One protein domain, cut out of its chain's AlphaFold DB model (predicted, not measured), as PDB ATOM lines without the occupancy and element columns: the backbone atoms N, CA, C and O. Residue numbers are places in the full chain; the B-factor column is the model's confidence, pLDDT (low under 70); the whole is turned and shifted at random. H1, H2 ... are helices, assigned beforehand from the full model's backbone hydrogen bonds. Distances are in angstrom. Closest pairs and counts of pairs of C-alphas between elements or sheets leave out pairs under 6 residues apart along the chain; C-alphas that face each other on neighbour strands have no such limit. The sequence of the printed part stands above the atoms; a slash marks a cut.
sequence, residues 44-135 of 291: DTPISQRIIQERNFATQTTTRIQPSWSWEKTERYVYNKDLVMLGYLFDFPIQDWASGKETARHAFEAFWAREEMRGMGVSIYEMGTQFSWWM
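What this domain is: This is residues 44 to 135 of the 291 residues of an uncharacterized protein of Aureobasidium subglaciale (strain EXF-2481) (UniProt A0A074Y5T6). The longest helix, H2, and H3 cross at a steep angle near their middles, and the last part of H1 reaches the place where they cross, packing on H3 with residues 54 to 59. Beyond H3 the chain folds back through residues 120 to 131 to the short H4, near H3. The printed part has 92 residues with four named helices, in the order H1, H2, H3, H4, and no named strand; its class is all helix. It is compact, with a radius of gyration of the C-alphas of 13.5 A and spans of 39 by 28 by 19 A.

Where its parts are: Find C-alpha 71 at (-10.239, 19.982, 42.156); from there H2, residues 71 to 91, runs 30.5 A. H3, residues 101 to 119, begins at C-alpha 101, (14.612, 11.717, 27.030), and runs 26.6 A. H1, residues 47 to 59, runs 18.7 A. H4, residues 132 to 135, covers 5.5 A and ends at C-alpha 135, (-4.512, 9.613, 35.266).

How they stand to each other: Look at Asp 82 and Phe 111, whose C-alphas, the closest of H2 and H3, are 6.7 A apart; these helices are close but not clearly touching. They run opposite ways at a steep tilt of 56 degrees. H1 is close to H2 but not clearly touching, with the closest C-alphas, of Phe 57 and Met 85, 6.7 A apart. H1 touches H3, the closest C-alphas being those of Ala 58 and Ala 107, 4.0 A apart; they run the same way at a steep tilt of 46 degrees. H4 is close to H3 but not clearly touching, and is apart from H1 and H2. In H1, H2 and H3 every O i to N i+4 pair is within hydrogen-bond range; H4 is too short for one.

The domain as a whole: The farthest C-alphas, of Asp 44 and Gly 128, are 42.4 A apart. The printed part has no cut; the links H1 to H2 and H3 to H4 are long. Look for pLDDT under 70 at residues 61 to 64, 131 and 135.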
ATOM      1  N   ASP A  44      21.865  30.545  32.247       74.19
ATOM      2  CA  ASP A  44      22.906  30.318  33.251       74.19
ATOM      3  C   ASP A  44      22.441  29.445  34.434       74.19
ATOM      4  O   ASP A  44      23.182  29.258  35.398       74.19
ATOM      5  N   THR A  45      21.211  28.918  34.402       78.50
ATOM      6  CA  THR A  45      20.696  28.052  35.475       78.50
ATOM      7  C   THR A  45      21.541  26.770  35.573       78.50
ATOM      8  O   THR A  45      21.671  26.062  34.567       78.50
ATOM      9  N   PRO A  46      22.081  26.419  36.760       86.31
ATOM     10  CA  PRO A  46      22.860  25.198  36.951       86.31
ATOM     11  C   PRO A  46      22.120  23.945  36.470       86.31
ATOM     12  O   PRO A  46      20.911  23.808  36.673       86.31
ATOM     13  N   ILE A  47      22.852  22.993  35.883       86.62
ATOM     14  CA  ILE A  47      22.277  21.752  35.333       86.62
ATOM     15  C   ILE A  47      21.482  20.980  36.399       86.62
ATOM     16  O   ILE A  47      20.394  20.492  36.109       86.62
ATOM     17  N   SER A  48      21.965  20.930  37.643       86.56
ATOM     18  CA  SER A  48      21.262  20.287  38.763       86.56
ATOM     19  C   SER A  48      19.876  20.896  39.014       86.56
ATOM     20  O   SER A  48      18.891  20.171  39.139       86.56
ATOM     21  N   GLN A  49      19.768  22.227  39.000       86.50
ATOM     22  CA  GLN A  49      18.489  22.926  39.145       86.50
ATOM     23  C   GLN A  49      17.570  22.689  37.943       86.50
ATOM     24  O   GLN A  49      16.358  22.536  38.116       86.50
ATOM     25  N   ARG A  50      18.133  22.609  36.731       88.44
ATOM     26  CA  ARG A  50      17.367  22.265  35.524       88.44
ATOM     27  C   ARG A  50      16.762  20.868  35.627       88.44
ATOM     28  O   ARG A  50      15.568  20.724  35.397       88.44
ATOM     29  N   ILE A  51      17.536  19.869  36.052       88.94
ATOM     30  CA  ILE A  51      17.048  18.491  36.236       88.94
ATOM     31  C   ILE A  51      15.872  18.450  37.221       88.94
ATOM     32  O   ILE A  51      14.867  17.793  36.943       88.94
ATOM     33  N   ILE A  52      15.963  19.176  38.339       88.31
ATOM     34  CA  ILE A  52      14.886  19.258  39.340       88.31
ATOM     35  C   ILE A  52      13.623  19.885  38.736       88.31
ATOM     36  O   ILE A  52      12.525  19.352  38.900       88.31
ATOM     37  N   GLN A  53      13.753  21.002  38.014       87.00
ATOM     38  CA  GLN A  53      12.612  21.652  37.359       87.00
ATOM     39  C   GLN A  53      11.952  20.746  36.313       87.00
ATOM     40  O   GLN A  53      10.732  20.596  36.310       87.00
ATOM     41  N   GLU A  54      12.749  20.115  35.457       89.31
ATOM     42  CA  GLU A  54      12.266  19.237  34.394       89.31
ATOM     43  C   GLU A  54      11.554  17.989  34.945       89.31
ATOM     44  O   GLU A  54      10.460  17.651  34.487       89.31
ATOM     45  N   ARG A  55      12.109  17.347  35.984       85.69
ATOM     46  CA  ARG A  55      11.437  16.236  36.682       85.69
ATOM     47  C   ARG A  55      10.131  16.684  37.327       85.69
ATOM     48  O   ARG A  55       9.127  15.988  37.202       85.69
ATOM     49  N   ASN A  56      10.113  17.866  37.945       85.75
ATOM     50  CA  ASN A  56       8.889  18.425  38.508       85.75
ATOM     51  C   ASN A  56       7.805  18.620  37.447       85.75
ATOM     52  O   ASN A  56       6.639  18.409  37.755       85.75
ATOM     53  N   PHE A  57       8.134  19.005  36.212       86.75
ATOM     54  CA  PHE A  57       7.129  19.097  35.147       86.75
ATOM     55  C   PHE A  57       6.538  17.734  34.760       86.75
ATOM     56  O   PHE A  57       5.352  17.658  34.439       86.75
ATOM     57  N   ALA A  58       7.328  16.661  34.831       83.06
ATOM     58  CA  ALA A  58       6.870  15.313  34.504       83.06
ATOM     59  C   ALA A  58       5.883  14.735  35.538       83.06
ATOM     60  O   ALA A  58       4.964  14.014  35.163       83.06
ATOM     61  N   THR A  59       6.026  15.060  36.826       77.56
ATOM     62  CA  THR A  59       5.305  14.378  37.924       77.56
ATOM     63  C   THR A  59       3.935  14.971  38.291       77.56
ATOM     64  O   THR A  59       3.209  14.407  39.104       77.56
ATOM     65  N   GLN A  60       3.525  16.097  37.704       73.00
ATOM     66  CA  GLN A  60       2.439  16.951  38.226       73.00
ATOM     67  C   GLN A  60       0.985  16.478  38.003       73.00
ATOM     68  O   GLN A  60       0.056  17.252  38.239       73.00
ATOM     69  N   THR A  61       0.739  15.258  37.521       61.06
ATOM     70  CA  THR A  61      -0.520  14.969  36.798       61.06
ATOM     71  C   THR A  61      -1.362  13.820  37.332       61.06
ATOM     72  O   THR A  61      -2.505  13.674  36.907       61.06
ATOM     73  N   THR A  62      -0.849  13.038  38.279       58.47
ATOM     74  CA  THR A  62      -1.465  11.758  38.660       58.47
ATOM     75  C   THR A  62      -2.400  11.842  39.865       58.47
ATOM     76  O   THR A  62      -3.252  10.974  40.028       58.47
ATOM     77  N   THR A  63      -2.306  12.871  40.716       61.09
ATOM     78  CA  THR A  63      -3.126  12.969  41.940       61.09
ATOM     79  C   THR A  63      -3.436  14.410  42.344       61.09
ATOM     80  O   THR A  63      -2.817  15.369  41.870       61.09
ATOM     81  N   ARG A  64      -4.413  14.590  43.250       66.88
ATOM     82  CA  ARG A  64      -4.552  15.868  43.959       66.88
ATOM     83  C   ARG A  64      -3.254  16.148  44.706       66.88
ATOM     84  O   ARG A  64      -2.882  15.387  45.588       66.88
ATOM     85  N   ILE A  65      -2.651  17.297  44.405       71.88
ATOM     86  CA  ILE A  65      -1.402  17.772  45.024       71.88
ATOM     87  C   ILE A  65      -1.487  17.741  46.555       71.88
ATOM     88  O   ILE A  65      -0.525  17.397  47.228       71.88
ATOM     89  N   GLN A  66      -2.650  18.105  47.105       76.19
ATOM     90  CA  GLN A  66      -2.949  17.976  48.527       76.19
ATOM     91  C   GLN A  66      -4.386  17.474  48.712       76.19
ATOM     92  O   GLN A  66      -5.284  17.948  48.007       76.19
ATOM     93  N   PRO A  67      -4.649  16.589  49.693       75.12
ATOM     94  CA  PRO A  67      -6.002  16.107  49.982       75.12
ATOM     95  C   PRO A  67      -6.995  17.234  50.297       75.12
ATOM     96  O   PRO A  67      -8.166  17.157  49.930       75.12
ATOM     97  N   SER A  68      -6.509  18.305  50.933       83.00
ATOM     98  CA  SER A  68      -7.290  19.485  51.317       83.00
ATOM     99  C   SER A  68      -7.636  20.415  50.150       83.00
ATOM    100  O   SER A  68      -8.452  21.320  50.313       83.00
ATOM    101  N   TRP A  69      -7.030  20.239  48.972       83.31
ATOM    102  CA  TRP A  69      -7.314  21.096  47.824       83.31
ATOM    103  C   TRP A  69      -8.567  20.632  47.087       83.31
ATOM    104  O   TRP A  69      -8.774  19.440  46.850       83.31
ATOM    105  N   SER A  70      -9.398  21.594  46.684       86.38
ATOM    106  CA  SER A  70     -10.477  21.339  45.734       86.38
ATOM    107  C   SER A  70      -9.901  21.025  44.352       86.38
ATOM    108  O   SER A  70      -8.827  21.512  43.997       86.38
ATOM    109  N   TRP A  71     -10.642  20.264  43.539       82.00
ATOM    110  CA  TRP A  71     -10.239  19.982  42.156       82.00
ATOM    111  C   TRP A  71     -10.025  21.255  41.336       82.00
ATOM    112  O   TRP A  71      -9.064  21.332  40.582       82.00
ATOM    113  N   GLU A  72     -10.848  22.285  41.545       84.62
ATOM    114  CA  GLU A  72     -10.668  23.579  40.883       84.62
ATOM    115  C   GLU A  72      -9.342  24.250  41.274       84.62
ATOM    116  O   GLU A  72      -8.651  24.818  40.427       84.62
ATOM    117  N   LYS A  73      -8.946  24.159  42.551       86.00
ATOM    118  CA  LYS A  73      -7.660  24.686  43.021       86.00
ATOM    119  C   LYS A  73      -6.490  23.899  42.429       86.00
ATOM    120  O   LYS A  73      -5.496  24.505  42.029       86.00
ATOM    121  N   THR A  74      -6.605  22.575  42.339       84.19
ATOM    122  CA  THR A  74      -5.596  21.723  41.692       84.19
ATOM    123  C   THR A  74      -5.483  22.037  40.197       84.19
ATOM    124  O   THR A  74      -4.377  22.218  39.697       84.19
ATOM    125  N   GLU A  75      -6.606  22.212  39.499       87.38
ATOM    126  CA  GLU A  75      -6.642  22.556  38.073       87.38
ATOM    127  C   GLU A  75      -6.008  23.928  37.802       87.38
ATOM    128  O   GLU A  75      -5.171  24.055  36.908       87.38
ATOM    129  N   ARG A  76      -6.305  24.929  38.642       88.19
ATOM    130  CA  ARG A  76      -5.637  26.241  38.621       88.19
ATOM    131  C   ARG A  76      -4.124  26.123  38.797       88.19
ATOM    132  O   ARG A  76      -3.367  26.795  38.099       88.19
ATOM    133  N   TYR A  77      -3.675  25.302  39.742       86.94
ATOM    134  CA  TYR A  77      -2.248  25.109  39.978       86.94
ATOM    135  C   TYR A  77      -1.557  24.481  38.769       86.94
ATOM    136  O   TYR A  77      -0.538  25.001  38.320       86.94
ATOM    137  N   VAL A  78      -2.123  23.402  38.223       88.19
ATOM    138  CA  VAL A  78      -1.546  22.720  37.057       88.19
ATOM    139  C   VAL A  78      -1.545  23.640  35.839       88.19
ATOM    140  O   VAL A  78      -0.551  23.696  35.126       88.19
ATOM    141  N   TYR A  79      -2.595  24.440  35.644       89.25
ATOM    142  CA  TYR A  79      -2.626  25.464  34.597       89.25
ATOM    143  C   TYR A  79      -1.456  26.454  34.712       89.25
ATOM    144  O   TYR A  79      -0.748  26.715  33.741       89.25
ATOM    145  N   ASN A  80      -1.198  26.970  35.916       87.75
ATOM    146  CA  ASN A  80      -0.079  27.883  36.140       87.75
ATOM    147  C   ASN A  80       1.278  27.204  35.918       87.75
ATOM    148  O   ASN A  80       2.206  27.832  35.413       87.75
ATOM    149  N   LYS A  81       1.410  25.922  36.268       87.31
ATOM    150  CA  LYS A  81       2.634  25.165  35.991       87.31
ATOM    151  C   LYS A  81       2.844  24.915  34.507       87.31
ATOM    152  O   LYS A  81       3.972  25.048  34.048       87.31
ATOM    153  N   ASP A  82       1.782  24.647  33.761       89.56
ATOM    154  CA  ASP A  82       1.841  24.482  32.310       89.56
ATOM    155  C   ASP A  82       2.267  25.767  31.600       89.56
ATOM    156  O   ASP A  82       3.020  25.707  30.632       89.56
ATOM    157  N   LEU A  83       1.866  26.935  32.113       87.81
ATOM    158  CA  LEU A  83       2.371  28.223  31.626       87.81
ATOM    159  C   LEU A  83       3.886  28.352  31.821       87.81
ATOM    160  O   LEU A  83       4.597  28.779  30.909       87.81
ATOM    161  N   VAL A  84       4.386  27.968  32.998       86.75
ATOM    162  CA  VAL A  84       5.826  27.989  33.295       86.75
ATOM    163  C   VAL A  84       6.565  26.963  32.438       86.75
ATOM    164  O   VAL A  84       7.610  27.283  31.878       86.75
ATOM    165  N   MET A  85       6.012  25.759  32.281       87.88
ATOM    166  CA  MET A  85       6.583  24.710  31.440       87.88
ATOM    167  C   MET A  85       6.643  25.148  29.976       87.88
ATOM    168  O   MET A  85       7.648  24.927  29.308       87.88
ATOM    169  N   LEU A  86       5.600  25.814  29.474       87.12
ATOM    170  CA  LEU A  86       5.602  26.361  28.125       87.12
ATOM    171  C   LEU A  86       6.718  27.399  27.954       87.12
ATOM    172  O   LEU A  86       7.426  27.348  26.953       87.12
ATOM    173  N   GLY A  87       6.919  28.291  28.933       82.62
ATOM    174  CA  GLY A  87       8.070  29.205  28.971       82.62
ATOM    175  C   GLY A  87       9.403  28.470  28.932       82.62
ATOM    176  O   GLY A  87      10.249  28.785  28.099       82.62
ATOM    177  N   TYR A  88       9.539  27.426  29.748       85.56
ATOM    178  CA  TYR A  88      10.723  26.576  29.765       85.56
ATOM    179  C   TYR A  88      11.005  25.947  28.395       85.56
ATOM    180  O   TYR A  88      12.135  25.996  27.925       85.56
ATOM    181  N   LEU A  89       9.983  25.416  27.715       84.88
ATOM    182  CA  LEU A  89      10.115  24.790  26.394       84.88
ATOM    183  C   LEU A  89      10.576  25.749  25.290       84.88
ATOM    184  O   LEU A  89      11.117  25.299  24.278       84.88
ATOM    185  N   PHE A  90      10.348  27.055  25.453       78.94
ATOM    186  CA  PHE A  90      10.860  28.057  24.518       78.94
ATOM    187  C   PHE A  90      12.365  28.273  24.656       78.94
ATOM    188  O   PHE A  90      13.030  28.497  23.643       78.94
ATOM    189  N   ASP A  91      12.884  28.219  25.882       79.38
ATOM    190  CA  ASP A  91      14.311  28.391  26.156       79.38
ATOM    191  C   ASP A  91      15.077  27.067  25.981       79.38
ATOM    192  O   ASP A  91      16.176  27.055  25.426       79.38
ATOM    193  N   PHE A  92      14.461  25.951  26.382       83.06
ATOM    194  CA  PHE A  92      14.999  24.593  26.324       83.06
ATOM    195  C   PHE A  92      13.977  23.635  25.681       83.06
ATOM    196  O   PHE A  92      13.124  23.061  26.372       83.06
ATOM    197  N   PRO A  93      14.047  23.435  24.353       83.56
ATOM    198  CA  PRO A  93      13.260  22.422  23.652       83.56
ATOM    199  C   PRO A  93      13.456  21.035  24.269       83.56
ATOM    200  O   PRO A  93      14.514  20.751  24.824       83.56
ATOM    201  N   ILE A  94      12.483  20.131  24.104       85.75
ATOM    202  CA  ILE A  94      12.526  18.768  24.681       85.75
ATOM    203  C   ILE A  94      13.830  18.016  24.381       85.75
ATOM    204  O   ILE A  94      14.309  17.242  25.206       85.75
ATOM    205  N   GLN A  95      14.424  18.241  23.208       83.56
ATOM    206  CA  GLN A  95      15.687  17.613  22.825       83.56
ATOM    207  C   GLN A  95      16.885  18.034  23.701       83.56
ATOM    208  O   GLN A  95      17.843  17.268  23.804       83.56
ATOM    209  N   ASP A  96      16.806  19.201  24.342       84.81
ATOM    210  CA  ASP A  96      17.878  19.830  25.123       84.81
ATOM    211  C   ASP A  96      17.675  19.689  26.649       84.81
ATOM    212  O   ASP A  96      18.409  20.294  27.440       84.81
ATOM    213  N   TRP A  97      16.678  18.901  27.075       88.50
ATOM    214  CA  TRP A  97      16.393  18.608  28.484       88.50
ATOM    215  C   TRP A  97      17.490  17.745  29.121       88.50
ATOM    216  O   TRP A  97      17.985  16.786  28.522       88.50
ATOM    217  N   ALA A  98      17.856  18.072  30.359       87.88
ATOM    218  CA  ALA A  98      18.907  17.406  31.127       87.88
ATOM    219  C   ALA A  98      18.432  16.144  31.883       87.88
ATOM    220  O   ALA A  98      19.224  15.245  32.145       87.88
ATOM    221  N   SER A  99      17.144  16.045  32.212       83.12
ATOM    222  CA  SER A  99      16.501  14.988  33.021       83.12
ATOM    223  C   SER A  99      16.282  13.647  32.301       83.12
ATOM    224  O   SER A  99      15.691  12.722  32.868       83.12
ATOM    225  N   GLY A 100      16.764  13.533  31.062       85.38
ATOM    226  CA  GLY A 100      16.632  12.346  30.225       85.38
ATOM    227  C   GLY A 100      15.447  12.408  29.257       85.38
ATOM    228  O   GLY A 100      14.449  13.097  29.465       85.38
ATOM    229  N   LYS A 101      15.563  11.657  28.155       85.44
ATOM    230  CA  LYS A 101      14.612  11.717  27.030       85.44
ATOM    231  C   LYS A 101      13.216  11.213  27.385       85.44
ATOM    232  O   LYS A 101      12.241  11.732  26.853       85.44
ATOM    233  N   GLU A 102      13.118  10.199  28.238       85.81
ATOM    234  CA  GLU A 102      11.832   9.609  28.631       85.81
ATOM    235  C   GLU A 102      11.048  10.555  29.540       85.81
ATOM    236  O   GLU A 102       9.894  10.851  29.241       85.81
ATOM    237  N   THR A 103      11.704  11.126  30.556       85.56
ATOM    238  CA  THR A 103      11.140  12.161  31.436       85.56
ATOM    239  C   THR A 103      10.621  13.351  30.635       85.56
ATOM    240  O   THR A 103       9.472  13.763  30.792       85.56
ATOM    241  N   ALA A 104      11.447  13.871  29.721       87.50
ATOM    242  CA  ALA A 104      11.085  15.010  28.885       87.50
ATOM    243  C   ALA A 104       9.899  14.693  27.965       87.50
ATOM    244  O   ALA A 104       8.950  15.472  27.851       87.50
ATOM    245  N   ARG A 105       9.916  13.510  27.342       87.62
ATOM    246  CA  ARG A 105       8.814  13.044  26.500       87.62
ATOM    247  C   ARG A 105       7.516  12.907  27.292       87.62
ATOM    248  O   ARG A 105       6.486  13.372  26.813       87.62
ATOM    249  N   HIS A 106       7.568  12.316  28.482       85.88
ATOM    250  CA  HIS A 106       6.394  12.159  29.334       85.88
ATOM    251  C   HIS A 106       5.812  13.515  29.747       85.88
ATOM    252  O   HIS A 106       4.614  13.744  29.584       85.88
ATOM    253  N   ALA A 107       6.663  14.449  30.189       88.31
ATOM    254  CA  ALA A 107       6.239  15.802  30.543       88.31
ATOM    255  C   ALA A 107       5.542  16.504  29.365       88.31
ATOM    256  O   ALA A 107       4.471  17.096  29.526       88.31
ATOM    257  N   PHE A 108       6.114  16.381  28.161       89.81
ATOM    258  CA  PHE A 108       5.530  16.938  26.945       89.81
ATOM    259  C   PHE A 108       4.185  16.307  26.584       89.81
ATOM    260  O   PHE A 108       3.230  17.027  26.305       89.81
ATOM    261  N   GLU A 109       4.103  14.975  26.563       88.50
ATOM    262  CA  GLU A 109       2.878  14.251  26.215       88.50
ATOM    263  C   GLU A 109       1.752  14.580  27.199       88.50
ATOM    264  O   GLU A 109       0.632  14.871  26.772       88.50
ATOM    265  N   ALA A 110       2.064  14.640  28.495       88.00
ATOM    266  CA  ALA A 110       1.103  15.019  29.516       88.00
ATOM    267  C   ALA A 110       0.623  16.469  29.328       88.00
ATOM    268  O   ALA A 110      -0.578  16.732  29.389       88.00
ATOM    269  N   PHE A 111       1.531  17.422  29.086       89.94
ATOM    270  CA  PHE A 111       1.158  18.814  28.804       89.94
ATOM    271  C   PHE A 111       0.280  18.938  27.564       89.94
ATOM    272  O   PHE A 111      -0.764  19.588  27.605       89.94
ATOM    273  N   TRP A 112       0.690  18.299  26.469       90.69
ATOM    274  CA  TRP A 112      -0.018  18.374  25.198       90.69
ATOM    275  C   TRP A 112      -1.454  17.885  25.341       90.69
ATOM    276  O   TRP A 112      -2.392  18.497  24.835       90.69
ATOM    277  N   ALA A 113      -1.632  16.804  26.085       88.56
ATOM    278  CA  ALA A 113      -2.928  16.192  26.222       88.56
ATOM    279  C   ALA A 113      -3.816  16.920  27.266       88.56
ATOM    280  O   ALA A 113      -5.038  16.975  27.103       88.56
ATOM    281  N   ARG A 114      -3.229  17.624  28.253       89.00
ATOM    282  CA  ARG A 114      -3.950  18.638  29.058       89.00
ATOM    283  C   ARG A 114      -4.426  19.816  28.210       89.00
ATOM    284  O   ARG A 114      -5.553  20.273  28.384       89.00
ATOM    285  N   GLU A 115      -3.602  20.297  27.286       90.81
ATOM    286  CA  GLU A 115      -4.015  21.348  26.353       90.81
ATOM    287  C   GLU A 115      -5.148  20.882  25.426       90.81
ATOM    288  O   GLU A 115      -6.077  21.648  25.173       90.81
ATOM    289  N   GLU A 116      -5.138  19.622  24.979       89.44
ATOM    290  CA  GLU A 116      -6.248  19.022  24.219       89.44
ATOM    291  C   GLU A 116      -7.553  18.993  25.029       89.44
ATOM    292  O   GLU A 116      -8.602  19.390  24.518       89.44
ATOM    293  N   MET A 117      -7.494  18.619  26.311       88.31
ATOM    294  CA  MET A 117      -8.645  18.681  27.228       88.31
ATOM    295  C   MET A 117      -9.201  20.104  27.355       88.31
ATOM    296  O   MET A 117     -10.407  20.323  27.209       88.31
ATOM    297  N   ARG A 118      -8.325  21.096  27.549       89.38
ATOM    298  CA  ARG A 118      -8.715  22.513  27.622       89.38
ATOM    299  C   ARG A 118      -9.308  23.019  26.309       89.38
ATOM    300  O   ARG A 118     -10.302  23.738  26.311       89.38
ATOM    301  N   GLY A 119      -8.764  22.589  25.172       88.19
ATOM    302  CA  GLY A 119      -9.320  22.889  23.850       88.19
ATOM    303  C   GLY A 119     -10.758  22.388  23.664       88.19
ATOM    304  O   GLY A 119     -11.527  22.999  22.924       88.19
ATOM    305  N   MET A 120     -11.144  21.322  24.369       87.50
ATOM    306  CA  MET A 120     -12.519  20.807  24.412       87.50
ATOM    307  C   MET A 120     -13.382  21.445  25.516       87.50
ATOM    308  O   MET A 120     -14.574  21.155  25.599       87.50
ATOM    309  N   GLY A 121     -12.807  22.293  26.375       87.12
ATOM    310  CA  GLY A 121     -13.499  22.930  27.498       87.12
ATOM    311  C   GLY A 121     -13.818  21.992  28.670       87.12
ATOM    312  O   GLY A 121     -14.670  22.324  29.500       87.12
ATOM    313  N   VAL A 122     -13.159  20.832  28.753       86.69
ATOM    314  CA  VAL A 122     -13.350  19.848  29.835       86.69
ATOM    315  C   VAL A 122     -12.266  19.979  30.903       86.69
ATOM    316  O   VAL A 122     -11.203  20.547  30.654       86.69
ATOM    317  N   SER A 123     -12.538  19.476  32.111       86.00
ATOM    318  CA  SER A 123     -11.519  19.453  33.168       86.00
ATOM    319  C   SER A 123     -10.410  18.470  32.813       86.00
ATOM    320  O   SER A 123     -10.696  17.387  32.305       86.00
ATOM    321  N   ILE A 124      -9.158  18.798  33.145       86.62
ATOM    322  CA  ILE A 124      -8.010  17.889  32.951       86.62
ATOM    323  C   ILE A 124      -8.090  16.609  33.809       86.62
ATOM    324  O   ILE A 124      -7.333  15.671  33.569       86.62
ATOM    325  N   TYR A 125      -9.000  16.575  34.788       82.56
ATOM    326  CA  TYR A 125      -9.263  15.436  35.675       82.56
ATOM    327  C   TYR A 125     -10.528  14.650  35.297       82.56
ATOM    328  O   TYR A 125     -10.931  13.748  36.032       82.56
ATOM    329  N   GLU A 126     -11.180  14.996  34.183       83.25
ATOM    330  CA  GLU A 126     -12.380  14.303  33.712       83.25
ATOM    331  C   GLU A 126     -12.037  12.861  33.305       83.25
ATOM    332  O   GLU A 126     -11.318  12.624  32.330       83.25
ATOM    333  N   MET A 127     -12.566  11.893  34.054       72.88
ATOM    334  CA  MET A 127     -12.391  10.466  33.784       72.88
ATOM    335  C   MET A 127     -13.423  10.036  32.740       72.88
ATOM    336  O   MET A 127     -14.618  10.002  33.020       72.88
ATOM    337  N   GLY A 128     -12.972   9.725  31.526       73.12
ATOM    338  CA  GLY A 128     -13.864   9.350  30.419       73.12
ATOM    339  C   GLY A 128     -13.466   9.929  29.067       73.12
ATOM    340  O   GLY A 128     -14.094   9.624  28.053       73.12
ATOM    341  N   THR A 129     -12.413  10.743  29.021       75.69
ATOM    342  CA  THR A 129     -11.829  11.197  27.762       75.69
ATOM    343  C   THR A 129     -10.727  10.237  27.321       75.69
ATOM    344  O   THR A 129     -10.037   9.635  28.137       75.69
ATOM    345  N   GLN A 130     -10.500  10.119  26.010       75.38
ATOM    346  CA  GLN A 130      -9.358   9.351  25.482       75.38
ATOM    347  C   GLN A 130      -7.997   9.901  25.941       75.38
ATOM    348  O   GLN A 130      -6.974   9.238  25.804       75.38
ATOM    349  N   PHE A 131      -7.986  11.135  26.445       69.38
ATOM    350  CA  PHE A 131      -6.782  11.816  26.869       69.38
ATOM    351  C   PHE A 131      -6.439  11.471  28.315       69.38
ATOM    352  O   PHE A 131      -5.266  11.396  28.609       69.38
ATOM    353  N   SER A 132      -7.375  11.105  29.194       70.56
ATOM    354  CA  SER A 132      -7.094  10.868  30.623       70.56
ATOM    355  C   SER A 132      -6.175   9.670  30.959       70.56
ATOM    356  O   SER A 132      -6.110   9.271  32.116       70.56
ATOM    357  N   TRP A 133      -5.451   9.081  30.003       71.19
ATOM    358  CA  TRP A 133      -4.516   7.967  30.216       71.19
ATOM    359  C   TRP A 133      -3.388   8.295  31.211       71.19
ATOM    360  O   TRP A 133      -2.905   7.408  31.905       71.19
ATOM    361  N   TRP A 134      -2.979   9.563  31.354       72.88
ATOM    362  CA  TRP A 134      -1.977   9.939  32.368       72.88
ATOM    363  C   TRP A 134      -2.527   9.858  33.801       72.88
ATOM    364  O   TRP A 134      -1.755   9.831  34.752       72.88
ATOM    365  N   MET A 135      -3.853   9.802  33.969       69.50
ATOM    366  CA  MET A 135      -4.512   9.613  35.266       69.50
ATOM    367  C   MET A 135      -4.629   8.137  35.650       69.50
ATOM    368  O   MET A 135      -4.806   7.831  36.826       69.50
TER     369      MET A 135